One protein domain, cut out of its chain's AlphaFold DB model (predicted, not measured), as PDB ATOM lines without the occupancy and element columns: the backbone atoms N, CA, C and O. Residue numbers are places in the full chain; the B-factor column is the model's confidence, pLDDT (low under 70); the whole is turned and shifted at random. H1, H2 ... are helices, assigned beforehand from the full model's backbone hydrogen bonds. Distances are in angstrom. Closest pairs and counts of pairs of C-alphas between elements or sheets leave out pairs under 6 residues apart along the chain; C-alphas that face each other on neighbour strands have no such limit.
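This is residues 424 to 529 of the 587 residues of the protein "DUF5641 domain-containing protein" of Trichinella papuae (UniProt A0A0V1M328). A loose string of helices has the long helix H5 reaching out at one end and the helical hairpin of H1 and H2 at the other, with H3 between them. H3 crosses H1 and packs on the first residues of H5, while H4 packs across part of H5; residues 521 to 529 of H5 and residues 440 to 446, of which 444 to 446 belong to H2, stick out. The printed part has 106 residues with five named helices, H1 to H5 in chain order, and no named strand: all helix. It is loose, with a radius of gyration of the C-alphas of 17.7 A, and spans 61 by 31 by 17 A.

H5, residues 509 to 529, touches H3, residues 475 to 486, with residues 509 to 512 alone; the closest C-alphas, of Leu 480 and Pro 509, are 4.9 A apart, at a shallow tilt of 29 degrees, the same way. H4, residues 489 to 501, touches H5 at a steep tilt of 65 degrees, closest at the C-alphas of Val 491 and Val 516, 7.5 A. H3 touches H1, residues 424 to 434, about perpendicular at 82 degrees; the C-alphas of Gln 427 and Ala 481 are closest, 5.5 A. H2, residues 444 to 463, forms a hairpin with H1, closest at the C-alphas of His 429 and His 457, 5.6 A; H2 and H3 are apart. Every O i to N i+4 pair is within hydrogen-bond range in H1, H3 and H4, against 15 of 16 in H2 and 16 of 17 in H5.

H5 is 30.2 A long and ends at C-alpha 529 (-12.518, 105.597, 76.369). H2 is 27.9 A, H4 18.3 A, H3 16.5 A and H1 15.2 A, beginning at C-alpha 424 (2.954, 120.380, 46.427).

The C-alphas farthest apart, of Pro 444 and Thr 529, are 60.9 A apart. The link from H2 to H3 is long; the printed part has no cut, and no printed residue is under 70 in pLDDT.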
ATOM      1  N   LEU A 424       1.800 120.516  45.533       85.31
ATOM      2  CA  LEU A 424       2.954 120.380  46.427       85.31
ATOM      3  C   LEU A 424       4.055 121.399  46.095       85.31
ATOM      4  O   LEU A 424       4.707 121.922  46.998       85.31
ATOM      5  N   ILE A 425       4.237 121.718  44.811       87.69
ATOM      6  CA  ILE A 425       5.188 122.736  44.337       87.69
ATOM      7  C   ILE A 425       4.703 124.136  44.755       87.69
ATOM      8  O   ILE A 425       5.471 124.928  45.310       87.69
ATOM      9  N   ILE A 426       3.406 124.418  44.574       88.44
ATOM     10  CA  ILE A 426       2.752 125.659  45.016       88.44
ATOM     11  C   ILE A 426       2.869 125.815  46.541       88.44
ATOM     12  O   ILE A 426       3.360 126.842  47.018       88.44
ATOM     13  N   GLN A 427       2.496 124.786  47.309       88.62
ATOM     14  CA  GLN A 427       2.595 124.771  48.770       88.62
ATOM     15  C   GLN A 427       4.039 124.996  49.236       88.62
ATOM     16  O   GLN A 427       4.280 125.831  50.111       88.62
ATOM     17  N   HIS A 428       5.011 124.304  48.633       90.06
ATOM     18  CA  HIS A 428       6.427 124.463  48.953       90.06
ATOM     19  C   HIS A 428       6.899 125.910  48.751       90.06
ATOM     20  O   HIS A 428       7.524 126.473  49.649       90.06
ATOM     21  N   HIS A 429       6.567 126.551  47.627       90.69
ATOM     22  CA  HIS A 429       6.950 127.945  47.382       90.69
ATOM     23  C   HIS A 429       6.255 128.943  48.320       90.69
ATOM     24  O   HIS A 429       6.916 129.864  48.801       90.69
ATOM     25  N   ILE A 430       4.974 128.744  48.655       90.56
ATOM     26  CA  ILE A 430       4.272 129.564  49.660       90.56
ATOM     27  C   ILE A 430       4.964 129.443  51.029       90.56
ATOM     28  O   ILE A 430       5.250 130.454  51.674       90.56
ATOM     29  N   VAL A 431       5.290 128.218  51.452       90.44
ATOM     30  CA  VAL A 431       5.985 127.957  52.721       90.44
ATOM     31  C   VAL A 431       7.397 128.553  52.716       90.44
ATOM     32  O   VAL A 431       7.763 129.205  53.689       90.44
ATOM     33  N   GLN A 432       8.172 128.422  51.633       91.25
ATOM     34  CA  GLN A 432       9.511 129.026  51.555       91.25
ATOM     35  C   GLN A 432       9.480 130.558  51.596       91.25
ATOM     36  O   GLN A 432      10.343 131.151  52.240       91.25
ATOM     37  N   ILE A 433       8.474 131.209  50.994       90.19
ATOM     38  CA  ILE A 433       8.267 132.662  51.133       90.19
ATOM     39  C   ILE A 433       7.968 133.035  52.597       90.19
ATOM     40  O   ILE A 433       8.511 134.018  53.101       90.19
ATOM     41  N   ALA A 434       7.150 132.248  53.301       87.81
ATOM     42  CA  ALA A 434       6.803 132.496  54.703       87.81
ATOM     43  C   ALA A 434       7.953 132.210  55.694       87.81
ATOM     44  O   ALA A 434       8.057 132.876  56.724       87.81
ATOM     45  N   GLU A 435       8.839 131.260  55.383       89.25
ATOM     46  CA  GLU A 435      10.014 130.905  56.195       89.25
ATOM     47  C   GLU A 435      11.230 131.831  55.974       89.25
ATOM     48  O   GLU A 435      12.268 131.661  56.627       89.25
ATOM     49  N   MET A 436      11.138 132.827  55.082       86.62
ATOM     50  CA  MET A 436      12.266 133.703  54.750       86.62
ATOM     51  C   MET A 436      12.798 134.480  55.959       86.62
ATOM     52  O   MET A 436      12.166 135.390  56.499       86.62
ATOM     53  N   LYS A 437      14.044 134.175  56.335       84.19
ATOM     54  CA  LYS A 437      14.765 134.881  57.399       84.19
ATOM     55  C   LYS A 437      14.962 136.350  57.023       84.19
ATOM     56  O   LYS A 437      15.488 136.667  55.957       84.19
ATOM     57  N   LYS A 438      14.589 137.252  57.935       81.12
ATOM     58  CA  LYS A 438      14.799 138.697  57.780       81.12
ATOM     59  C   LYS A 438      16.286 139.007  57.571       81.12
ATOM     60  O   LYS A 438      17.114 138.663  58.412       81.12
ATOM     61  N   VAL A 439      16.596 139.744  56.506       83.06
ATOM     62  CA  VAL A 439      17.943 140.268  56.249       83.06
ATOM     63  C   VAL A 439      18.349 141.245  57.357       83.06
ATOM     64  O   VAL A 439      17.630 142.202  57.655       83.06
ATOM     65  N   THR A 440      19.508 141.000  57.965       75.62
ATOM     66  CA  THR A 440      20.141 141.873  58.969       75.62
ATOM     67  C   THR A 440      21.184 142.812  58.359       75.62
ATOM     68  O   THR A 440      21.399 143.905  58.877       75.62
ATOM     69  N   GLU A 441      21.804 142.422  57.245       72.44
ATOM     70  CA  GLU A 441      22.756 143.241  56.496       72.44
ATOM     71  C   GLU A 441      22.044 144.259  55.592       72.44
ATOM     72  O   GLU A 441      21.384 143.886  54.626       72.44
ATOM     73  N   LEU A 442      22.264 145.560  55.801       74.38
ATOM     74  CA  LEU A 442      21.853 146.598  54.837       74.38
ATOM     75  C   LEU A 442      22.821 146.701  53.632       74.38
ATOM     76  O   LEU A 442      22.940 147.750  53.001       74.38
ATOM     77  N   SER A 443      23.540 145.621  53.309       80.94
ATOM     78  CA  SER A 443      24.455 145.559  52.170       80.94
ATOM     79  C   SER A 443      23.658 145.501  50.851       80.94
ATOM     80  O   SER A 443      22.699 144.731  50.751       80.94
ATOM     81  N   PRO A 444      24.028 146.257  49.795       83.62
ATOM     82  CA  PRO A 444      23.341 146.169  48.500       83.62
ATOM     83  C   PRO A 444      23.372 144.757  47.891       83.62
ATOM     84  O   PRO A 444      22.447 144.366  47.183       83.62
ATOM     85  N   SER A 445      24.409 143.974  48.199       84.12
ATOM     86  CA  SER A 445      24.530 142.553  47.860       84.12
ATOM     87  C   SER A 445      23.560 141.668  48.651       84.12
ATOM     88  O   SER A 445      22.901 140.820  48.053       84.12
ATOM     89  N   GLY A 446      23.421 141.876  49.966       85.19
ATOM     90  CA  GLY A 446      22.465 141.153  50.811       85.19
ATOM     91  C   GLY A 446      21.013 141.431  50.422       85.19
ATOM     92  O   GLY A 446      20.223 140.495  50.289       85.19
ATOM     93  N   ILE A 447      20.684 142.698  50.147       87.00
ATOM     94  CA  ILE A 447      19.365 143.118  49.651       87.00
ATOM     95  C   ILE A 447      19.083 142.509  48.271       87.00
ATOM     96  O   ILE A 447      18.003 141.955  48.072       87.00
ATOM     97  N   ARG A 448      20.048 142.544  47.336       90.44
ATOM     98  CA  ARG A 448      19.898 141.924  46.007       90.44
ATOM     99  C   ARG A 448      19.657 140.417  46.107       90.44
ATOM    100  O   ARG A 448      18.658 139.948  45.582       90.44
ATOM    101  N   ARG A 449      20.482 139.683  46.866       88.75
ATOM    102  CA  ARG A 449      20.301 138.235  47.089       88.75
ATOM    103  C   ARG A 449      18.911 137.906  47.645       88.75
ATOM    104  O   ARG A 449      18.306 136.923  47.233       88.75
ATOM    105  N   GLN A 450      18.387 138.723  48.562       89.00
ATOM    106  CA  GLN A 450      17.040 138.516  49.093       89.00
ATOM    107  C   GLN A 450      15.949 138.806  48.055       89.00
ATOM    108  O   GLN A 450      14.984 138.051  47.970       89.00
ATOM    109  N   TYR A 451      16.101 139.870  47.262       90.56
ATOM    110  CA  TYR A 451      15.202 140.170  46.148       90.56
ATOM    111  C   TYR A 451      15.181 139.022  45.131       90.56
ATOM    112  O   TYR A 451      14.103 138.559  44.770       90.56
ATOM    113  N   ASP A 452      16.345 138.506  44.735       91.62
ATOM    114  CA  ASP A 452      16.455 137.403  43.779       91.62
ATOM    115  C   ASP A 452      15.801 136.115  44.314       91.62
ATOM    116  O   ASP A 452      15.054 135.466  43.582       91.62
ATOM    117  N   ASN A 453      15.978 135.800  45.606       90.50
ATOM    118  CA  ASN A 453      15.300 134.680  46.273       90.50
ATOM    119  C   ASN A 453      13.767 134.844  46.307       90.50
ATOM    120  O   ASN A 453      13.037 133.894  46.035       90.50
ATOM    121  N   ILE A 454      13.258 136.044  46.618       90.19
ATOM    122  CA  ILE A 454      11.812 136.336  46.586       90.19
ATOM    123  C   ILE A 454      11.276 136.182  45.156       90.19
ATOM    124  O   ILE A 454      10.268 135.513  44.928       90.19
ATOM    125  N   MET A 455      11.978 136.758  44.179       91.12
ATOM    126  CA  MET A 455      11.585 136.706  42.773       91.12
ATOM    127  C   MET A 455      11.663 135.297  42.178       91.12
ATOM    128  O   MET A 455      10.900 135.013  41.261       91.12
ATOM    129  N   LEU A 456      12.529 134.409  42.677       91.75
ATOM    130  CA  LEU A 456      12.567 132.999  42.274       91.75
ATOM    131  C   LEU A 456      11.222 132.319  42.559       91.75
ATOM    132  O   LEU A 456      10.578 131.828  41.631       91.75
ATOM    133  N   HIS A 457      10.751 132.361  43.809       90.50
ATOM    134  CA  HIS A 457       9.488 131.721  44.186       90.50
ATOM    135  C   HIS A 457       8.267 132.397  43.546       90.50
ATOM    136  O   HIS A 457       7.348 131.703  43.117       90.50
ATOM    137  N   LEU A 458       8.264 133.730  43.407       88.62
ATOM    138  CA  LEU A 458       7.174 134.443  42.724       88.62
ATOM    139  C   LEU A 458       7.111 134.132  41.219       88.62
ATOM    140  O   LEU A 458       6.017 133.982  40.679       88.62
ATOM    141  N   ARG A 459       8.257 133.991  40.532       89.06
ATOM    142  CA  ARG A 459       8.297 133.566  39.118       89.06
ATOM    143  C   ARG A 459       7.796 132.134  38.951       89.06
ATOM    144  O   ARG A 459       7.038 131.880  38.021       89.06
ATOM    145  N   ALA A 460       8.181 131.228  39.849       87.25
ATOM    146  CA  ALA A 460       7.717 129.846  39.818       87.25
ATOM    147  C   ALA A 460       6.201 129.751  40.064       87.25
ATOM    148  O   ALA A 460       5.493 129.168  39.252       87.25
ATOM    149  N   LEU A 461       5.665 130.423  41.092       87.94
ATOM    150  CA  LEU A 461       4.213 130.506  41.322       87.94
ATOM    151  C   LEU A 461       3.461 131.106  40.118       87.94
ATOM    152  O   LEU A 461       2.420 130.584  39.725       87.94
ATOM    153  N   LYS A 462       4.017 132.137  39.464       87.19
ATOM    154  CA  LYS A 462       3.458 132.700  38.225       87.19
ATOM    155  C   LYS A 462       3.459 131.705  37.056       87.19
ATOM    156  O   LYS A 462       2.466 131.644  36.337       87.19
ATOM    157  N   ALA A 463       4.523 130.920  36.873       83.88
ATOM    158  CA  ALA A 463       4.569 129.864  35.854       83.88
ATOM    159  C   ALA A 463       3.509 128.773  36.106       83.88
ATOM    160  O   ALA A 463       2.895 128.280  35.166       83.88
ATOM    161  N   MET A 464       3.217 128.489  37.378       82.56
ATOM    162  CA  MET A 464       2.168 127.564  37.835       82.56
ATOM    163  C   MET A 464       0.741 128.154  37.761       82.56
ATOM    164  O   MET A 464      -0.182 127.623  38.375       82.56
ATOM    165  N   GLY A 465       0.539 129.289  37.079       82.50
ATOM    166  CA  GLY A 465      -0.766 129.956  36.965       82.50
ATOM    167  C   GLY A 465      -1.273 130.621  38.253       82.50
ATOM    168  O   GLY A 465      -2.416 131.068  38.294       82.50
ATOM    169  N   LYS A 466      -0.441 130.717  39.297       82.38
ATOM    170  CA  LYS A 466      -0.732 131.347  40.596       82.38
ATOM    171  C   LYS A 466       0.020 132.677  40.729       82.38
ATOM    172  O   LYS A 466       0.810 132.878  41.651       82.38
ATOM    173  N   ASP A 467      -0.191 133.595  39.786       80.19
ATOM    174  CA  ASP A 467       0.389 134.939  39.872       80.19
ATOM    175  C   ASP A 467      -0.290 135.767  40.983       80.19
ATOM    176  O   ASP A 467      -1.510 135.766  41.165       80.19
ATOM    177  N   PHE A 468       0.539 136.476  41.748       73.00
ATOM    178  CA  PHE A 468       0.138 137.380  42.820       73.00
ATOM    179  C   PHE A 468      -0.454 138.691  42.278       73.00
ATOM    180  O   PHE A 468      -1.338 139.271  42.901       73.00
ATOM    181  N   ILE A 469       0.016 139.167  41.118       73.62
ATOM    182  CA  ILE A 469      -0.378 140.471  40.557       73.62
ATOM    183  C   ILE A 469      -1.776 140.406  39.920       73.62
ATOM    184  O   ILE A 469      -2.538 141.365  40.008       73.62
ATOM    185  N   SER A 470      -2.132 139.268  39.321       73.81
ATOM    186  CA  SER A 470      -3.445 139.011  38.709       73.81
ATOM    187  C   SER A 470      -4.528 138.573  39.708       73.81
ATOM    188  O   SER A 470      -5.686 138.429  39.323       73.81
ATOM    189  N   GLY A 471      -4.165 138.313  40.970       72.81
ATOM    190  CA  GLY A 471      -5.066 137.745  41.979       72.81
ATOM    191  C   GLY A 471      -5.360 136.245  41.817       72.81
ATOM    192  O   GLY A 471      -6.254 135.735  42.488       72.81
ATOM    193  N   GLN A 472      -4.627 135.527  40.956       80.31
ATOM    194  CA  GLN A 472      -4.803 134.080  40.750       80.31
ATOM    195  C   GLN A 472      -4.306 133.237  41.935       80.31
ATOM    196  O   GLN A 472      -4.835 132.151  42.186       80.31
ATOM    197  N   LEU A 473      -3.308 133.724  42.679       82.94
ATOM    198  CA  LEU A 473      -2.971 133.180  43.994       82.94
ATOM    199  C   LEU A 473      -3.975 133.697  45.032       82.94
ATOM    200  O   LEU A 473      -3.924 134.860  45.438       82.94
ATOM    201  N   THR A 474      -4.890 132.833  45.466       83.75
ATOM    202  CA  THR A 474      -5.964 133.213  46.387       83.75
ATOM    203  C   THR A 474      -5.469 133.288  47.832       83.75
ATOM    204  O   THR A 474      -4.532 132.595  48.237       83.75
ATOM    205  N   SER A 475      -6.146 134.083  48.665       83.31
ATOM    206  CA  SER A 475      -5.911 134.071  50.117       83.31
ATOM    207  C   SER A 475      -6.188 132.697  50.734       83.31
ATOM    208  O   SER A 475      -5.529 132.327  51.703       83.31
ATOM    209  N   THR A 476      -7.114 131.927  50.160       85.81
ATOM    210  CA  THR A 476      -7.433 130.555  50.565       85.81
ATOM    211  C   THR A 476      -6.294 129.571  50.291       85.81
ATOM    212  O   THR A 476      -5.985 128.790  51.187       85.81
ATOM    213  N   ASP A 477      -5.601 129.658  49.144       85.19
ATOM    214  CA  ASP A 477      -4.403 128.841  48.861       85.19
ATOM    215  C   ASP A 477      -3.318 129.086  49.926       85.19
ATOM    216  O   ASP A 477      -2.760 128.156  50.511       85.19
ATOM    217  N   ILE A 478      -3.042 130.369  50.202       88.12
ATOM    218  CA  ILE A 478      -2.002 130.796  51.144       88.12
ATOM    219  C   ILE A 478      -2.348 130.353  52.570       88.12
ATOM    220  O   ILE A 478      -1.500 129.797  53.267       88.12
ATOM    221  N   LEU A 479      -3.587 130.588  53.015       88.62
ATOM    222  CA  LEU A 479      -4.024 130.215  54.360       88.62
ATOM    223  C   LEU A 479      -4.037 128.696  54.551       88.62
ATOM    224  O   LEU A 479      -3.580 128.239  55.593       88.62
ATOM    225  N   LEU A 480      -4.478 127.914  53.560       90.19
ATOM    226  CA  LEU A 480      -4.467 126.452  53.646       90.19
ATOM    227  C   LEU A 480      -3.036 125.910  53.784       90.19
ATOM    228  O   LEU A 480      -2.760 125.149  54.713       90.19
ATOM    229  N   ALA A 481      -2.112 126.366  52.931       89.50
ATOM    230  CA  ALA A 481      -0.706 125.967  52.977       89.50
ATOM    231  C   ALA A 481      -0.042 126.306  54.327       89.50
ATOM    232  O   ALA A 481       0.698 125.489  54.879       89.50
ATOM    233  N   LEU A 482      -0.334 127.486  54.889       90.69
ATOM    234  CA  LEU A 482       0.174 127.903  56.201       90.69
ATOM    235  C   LEU A 482      -0.476 127.134  57.359       90.69
ATOM    236  O   LEU A 482       0.223 126.756  58.298       90.69
ATOM    237  N   CYS A 483      -1.780 126.858  57.298       89.12
ATOM    238  CA  CYS A 483      -2.476 126.047  58.295       89.12
ATOM    239  C   CYS A 483      -1.923 124.617  58.331       89.12
ATOM    240  O   CYS A 483      -1.533 124.157  59.401       89.12
ATOM    241  N   GLN A 484      -1.793 123.948  57.180       89.69
ATOM    242  CA  GLN A 484      -1.158 122.626  57.095       89.69
ATOM    243  C   GLN A 484       0.277 122.654  57.649       89.69
ATOM    244  O   GLN A 484       0.640 121.803  58.458       89.69
ATOM    245  N   LYS A 485       1.082 123.669  57.302       90.88
ATOM    246  CA  LYS A 485       2.464 123.828  57.794       90.88
ATOM    247  C   LYS A 485       2.580 123.969  59.323       90.88
ATOM    248  O   LYS A 485       3.631 123.643  59.872       90.88
ATOM    249  N   ILE A 486       1.538 124.453  60.002       89.75
ATOM    250  CA  ILE A 486       1.488 124.589  61.470       89.75
ATOM    251  C   ILE A 486       1.035 123.284  62.153       89.75
ATOM    252  O   ILE A 486       1.384 123.050  63.311       89.75
ATOM    253  N   MET A 487       0.270 122.431  61.465       90.38
ATOM    254  CA  MET A 487      -0.300 121.213  62.050       90.38
ATOM    255  C   MET A 487       0.699 120.038  62.109       90.38
ATOM    256  O   MET A 487       1.583 119.932  61.254       90.38
ATOM    257  N   PRO A 488       0.555 119.112  63.083       91.75
ATOM    258  CA  PRO A 488       1.361 117.893  63.149       91.75
ATOM    259  C   PRO A 488       1.208 117.000  61.912       91.75
ATOM    260  O   PRO A 488       0.144 116.947  61.284       91.75
ATOM    261  N   PHE A 489       2.257 116.231  61.613       89.75
ATOM    262  CA  PHE A 489       2.304 115.294  60.487       89.75
ATOM    263  C   PHE A 489       1.126 114.306  60.494       89.75
ATOM    264  O   PHE A 489       0.536 114.036  59.454       89.75
ATOM    265  N   GLU A 490       0.729 113.825  61.671       90.56
ATOM    266  CA  GLU A 490      -0.352 112.860  61.870       90.56
ATOM    267  C   GLU A 490      -1.729 113.431  61.502       90.56
ATOM    268  O   GLU A 490      -2.613 112.684  61.084       90.56
ATOM    269  N   VAL A 491      -1.917 114.747  61.645       91.50
ATOM    270  CA  VAL A 491      -3.165 115.433  61.275       91.50
ATOM    271  C   VAL A 491      -3.183 115.712  59.776       91.50
ATOM    272  O   VAL A 491      -4.181 115.424  59.118       91.50
ATOM    273  N   ASN A 492      -2.063 116.182  59.219       91.31
ATOM    274  CA  ASN A 492      -1.923 116.391  57.777       91.31
ATOM    275  C   ASN A 492      -2.057 115.073  56.995       91.31
ATOM    276  O   ASN A 492      -2.759 115.034  55.994       91.31
ATOM    277  N   LYS A 493      -1.485 113.964  57.482       92.44
ATOM    278  CA  LYS A 493      -1.641 112.638  56.858       92.44
ATOM    279  C   LYS A 493      -3.111 112.221  56.758       92.44
ATOM    280  O   LYS A 493      -3.555 111.834  55.683       92.44
ATOM    281  N   LYS A 494      -3.872 112.358  57.849       91.38
ATOM    282  CA  LYS A 494      -5.316 112.061  57.880       91.38
ATOM    283  C   LYS A 494      -6.145 113.000  56.990       91.38
ATOM    284  O   LYS A 494      -7.222 112.622  56.544       91.38
ATOM    285  N   TRP A 495      -5.660 114.217  56.742       90.56
ATOM    286  CA  TRP A 495      -6.279 115.165  55.815       90.56
ATOM    287  C   TRP A 495      -6.045 114.780  54.348       90.56
ATOM    288  O   TRP A 495      -6.998 114.739  53.576       90.56
ATOM    289  N   GLU A 496      -4.819 114.412  53.968       89.94
ATOM    290  CA  GLU A 496      -4.539 113.907  52.614       89.94
ATOM    291  C   GLU A 496      -5.277 112.576  52.347       89.94
ATOM    292  O   GLU A 496      -5.814 112.369  51.260       89.94
ATOM    293  N   GLU A 497      -5.411 111.710  53.361       90.62
ATOM    294  CA  GLU A 497      -6.270 110.511  53.314       90.62
ATOM    295  C   GLU A 497      -7.756 110.850  53.069       90.62
ATOM    296  O   GLU A 497      -8.456 110.100  52.380       90.62
ATOM    297  N   LEU A 498      -8.248 111.986  53.582       88.69
ATOM    298  CA  LEU A 498      -9.609 112.478  53.331       88.69
ATOM    299  C   LEU A 498      -9.768 113.070  51.919       88.69
ATOM    300  O   LEU A 498     -10.796 112.839  51.288       88.69
ATOM    301  N   ILE A 499      -8.770 113.799  51.408       87.38
ATOM    302  CA  ILE A 499      -8.794 114.337  50.036       87.38
ATOM    303  C   ILE A 499      -8.793 113.197  49.014       87.38
ATOM    304  O   ILE A 499      -9.638 113.171  48.121       87.38
ATOM    305  N   GLU A 500      -7.885 112.228  49.148       85.00
ATOM    306  CA  GLU A 500      -7.760 111.128  48.184       85.00
ATOM    307  C   GLU A 500      -9.013 110.230  48.173       85.00
ATOM    308  O   GLU A 500      -9.442 109.767  47.116       85.00
ATOM    309  N   SER A 501      -9.662 110.048  49.329       85.31
ATOM    310  CA  SER A 501     -10.939 109.323  49.426       85.31
ATOM    311  C   SER A 501     -12.170 110.144  49.010       85.31
ATOM    312  O   SER A 501     -13.232 109.563  48.783       85.31
ATOM    313  N   ASN A 502     -12.052 111.468  48.852       83.94
ATOM    314  CA  ASN A 502     -13.139 112.354  48.430       83.94
ATOM    315  C   ASN A 502     -12.656 113.437  47.447       83.94
ATOM    316  O   ASN A 502     -12.717 114.634  47.728       83.94
ATOM    317  N   ARG A 503     -12.237 113.010  46.249       73.31
ATOM    318  CA  ARG A 503     -11.706 113.872  45.168       73.31
ATOM    319  C   ARG A 503     -12.634 115.007  44.691       73.31
ATOM    320  O   ARG A 503     -12.189 115.868  43.941       73.31
ATOM    321  N   ASN A 504     -13.900 115.028  45.117       74.31
ATOM    322  CA  ASN A 504     -14.864 116.094  44.818       74.31
ATOM    323  C   ASN A 504     -14.946 117.169  45.929       74.31
ATOM    324  O   ASN A 504     -15.738 118.106  45.821       74.31
ATOM    325  N   MET A 505     -14.182 117.033  47.016       77.75
ATOM    326  CA  MET A 505     -14.179 117.974  48.136       77.75
ATOM    327  C   MET A 505     -13.409 119.253  47.791       77.75
ATOM    328  O   MET A 505     -12.241 119.208  47.416       77.75
ATOM    329  N   SER A 506     -14.047 120.414  47.970       76.12
ATOM    330  CA  SER A 506     -13.370 121.706  47.829       76.12
ATOM    331  C   SER A 506     -12.392 121.925  48.988       76.12
ATOM    332  O   SER A 506     -12.787 121.925  50.154       76.12
ATOM    333  N   THR A 507     -11.114 122.111  48.663       82.75
ATOM    334  CA  THR A 507     -10.006 122.271  49.610       82.75
ATOM    335  C   THR A 507      -9.873 123.723  50.076       82.75
ATOM    336  O   THR A 507      -9.024 124.479  49.611       82.75
ATOM    337  N   THR A 508     -10.725 124.134  51.019       87.88
ATOM    338  CA  THR A 508     -10.688 125.486  51.616       87.88
ATOM    339  C   THR A 508     -10.138 125.477  53.054       87.88
ATOM    340  O   THR A 508     -10.250 124.452  53.740       87.88
ATOM    341  N   PRO A 509      -9.601 126.599  53.577       87.75
ATOM    342  CA  PRO A 509      -9.193 126.711  54.981       87.75
ATOM    343  C   PRO A 509     -10.316 126.378  55.973       87.75
ATOM    344  O   PRO A 509     -10.066 125.767  57.008       87.75
ATOM    345  N   GLU A 510     -11.562 126.727  55.654       88.19
ATOM    346  CA  GLU A 510     -12.739 126.427  56.476       88.19
ATOM    347  C   GLU A 510     -12.985 124.917  56.534       88.19
ATOM    348  O   GLU A 510     -13.198 124.372  57.616       88.19
ATOM    349  N   SER A 511     -12.886 124.227  55.391       90.56
ATOM    350  CA  SER A 511     -13.023 122.767  55.314       90.56
ATOM    351  C   SER A 511     -11.912 122.033  56.085       90.56
ATOM    352  O   SER A 511     -12.189 121.058  56.787       90.56
ATOM    353  N   PHE A 512     -10.680 122.558  56.047       91.75
ATOM    354  CA  PHE A 512      -9.548 122.057  56.830       91.75
ATOM    355  C   PHE A 512      -9.768 122.255  58.333       91.75
ATOM    356  O   PHE A 512      -9.614 121.317  59.112       91.75
ATOM    357  N   LEU A 513     -10.188 123.449  58.760       91.06
ATOM    358  CA  LEU A 513     -10.479 123.738  60.168       91.06
ATOM    359  C   LEU A 513     -11.669 122.920  60.694       91.06
ATOM    360  O   LEU A 513     -11.654 122.486  61.848       91.06
ATOM    361  N   GLU A 514     -12.675 122.643  59.860       91.94
ATOM    362  CA  GLU A 514     -13.794 121.779  60.238       91.94
ATOM    363  C   GLU A 514     -13.372 120.307  60.384       91.94
ATOM    364  O   GLU A 514     -13.837 119.618  61.296       91.94
ATOM    365  N   PHE A 515     -12.456 119.834  59.532       93.69
ATOM    366  CA  PHE A 515     -11.794 118.537  59.687       93.69
ATOM    367  C   PHE A 515     -10.944 118.477  60.965       93.69
ATOM    368  O   PHE A 515     -11.078 117.526  61.736       93.69
ATOM    369  N   VAL A 516     -10.130 119.500  61.249       91.94
ATOM    370  CA  VAL A 516      -9.317 119.566  62.477       91.94
ATOM    371  C   VAL A 516     -10.211 119.528  63.721       91.94
ATOM    372  O   VAL A 516      -9.918 118.769  64.643       91.94
ATOM    373  N   ARG A 517     -11.347 120.242  63.726       92.75
ATOM    374  CA  ARG A 517     -12.361 120.138  64.791       92.75
ATOM    375  C   ARG A 517     -12.878 118.704  64.950       92.75
ATOM    376  O   ARG A 517     -12.833 118.174  66.054       92.75
ATOM    377  N   LYS A 518     -13.297 118.051  63.859       92.38
ATOM    378  CA  LYS A 518     -13.752 116.645  63.886       92.38
ATOM    379  C   LYS A 518     -12.667 115.705  64.422       92.38
ATOM    380  O   LYS A 518     -12.975 114.768  65.151       92.38
ATOM    381  N   GLN A 519     -11.396 115.953  64.105       91.88
ATOM    382  CA  GLN A 519     -10.284 115.151  64.611       91.88
ATOM    383  C   GLN A 519     -10.005 115.395  66.108       91.88
ATOM    384  O   GLN A 519      -9.639 114.447  66.804       91.88
ATOM    385  N   ILE A 520     -10.237 116.603  66.629       90.94
ATOM    386  CA  ILE A 520     -10.242 116.867  68.080       90.94
ATOM    387  C   ILE A 520     -11.390 116.088  68.740       90.94
ATOM    388  O   ILE A 520     -11.134 115.280  69.632       90.94
ATOM    389  N   ASP A 521     -12.621 116.214  68.225       91.00
ATOM    390  CA  ASP A 521     -13.804 115.501  68.735       91.00
ATOM    391  C   ASP A 521     -13.610 113.970  68.779       91.00
ATOM    392  O   ASP A 521     -14.213 113.285  69.606       91.00
ATOM    393  N   ILE A 522     -12.833 113.411  67.844       90.19
ATOM    394  CA  ILE A 522     -12.489 111.983  67.780       90.19
ATOM    395  C   ILE A 522     -11.428 111.630  68.827       90.19
ATOM    396  O   ILE A 522     -11.599 110.652  69.556       90.19
ATOM    397  N   GLU A 523     -10.347 112.405  68.932       88.19
ATOM    398  CA  GLU A 523      -9.244 112.096  69.851       88.19
ATOM    399  C   GLU A 523      -9.658 112.275  71.324       88.19
ATOM    400  O   GLU A 523      -9.256 111.484  72.178       88.19
ATOM    401  N   GLU A 524     -10.553 113.218  71.633       89.75
ATOM    402  CA  GLU A 524     -11.171 113.347  72.962       89.75
ATOM    403  C   GLU A 524     -12.014 112.108  73.325       89.75
ATOM    404  O   GLU A 524     -11.903 111.574  74.429       89.75
ATOM    405  N   LYS A 525     -12.794 111.557  72.383       87.88
ATOM    406  CA  LYS A 525     -13.577 110.320  72.601       87.88
ATOM    407  C   LYS A 525     -12.682 109.084  72.746       87.88
ATOM    408  O   LYS A 525     -12.963 108.206  73.569       87.88
ATOM    409  N   VAL A 526     -11.587 109.013  71.989       86.12
ATOM    410  CA  VAL A 526     -10.587 107.933  72.073       86.12
ATOM    411  C   VAL A 526      -9.775 108.009  73.372       86.12
ATOM    412  O   VAL A 526      -9.478 106.977  73.973       86.12
ATOM    413  N   THR A 527      -9.430 109.203  73.856       80.69
ATOM    414  CA  THR A 527      -8.717 109.365  75.134       80.69
ATOM    415  C   THR A 527      -9.634 109.130  76.333       80.69
ATOM    416  O   THR A 527      -9.232 108.420  77.256       80.69
ATOM    417  N   PHE A 528     -10.886 109.600  76.290       78.00
ATOM    418  CA  PHE A 528     -11.897 109.292  77.307       78.00
ATOM    419  C   PHE A 528     -12.130 107.780  77.444       78.00
ATOM    420  O   PHE A 528     -12.060 107.243  78.548       78.00
ATOM    421  N   THR A 529     -12.319 107.059  76.332       72.19
ATOM    422  CA  THR A 529     -12.518 105.597  76.369       72.19
ATOM    423  C   THR A 529     -11.269 104.831  76.824       72.19
ATOM    424  O   THR A 529     -11.406 103.886  77.597       72.19
TER     425      THR A 529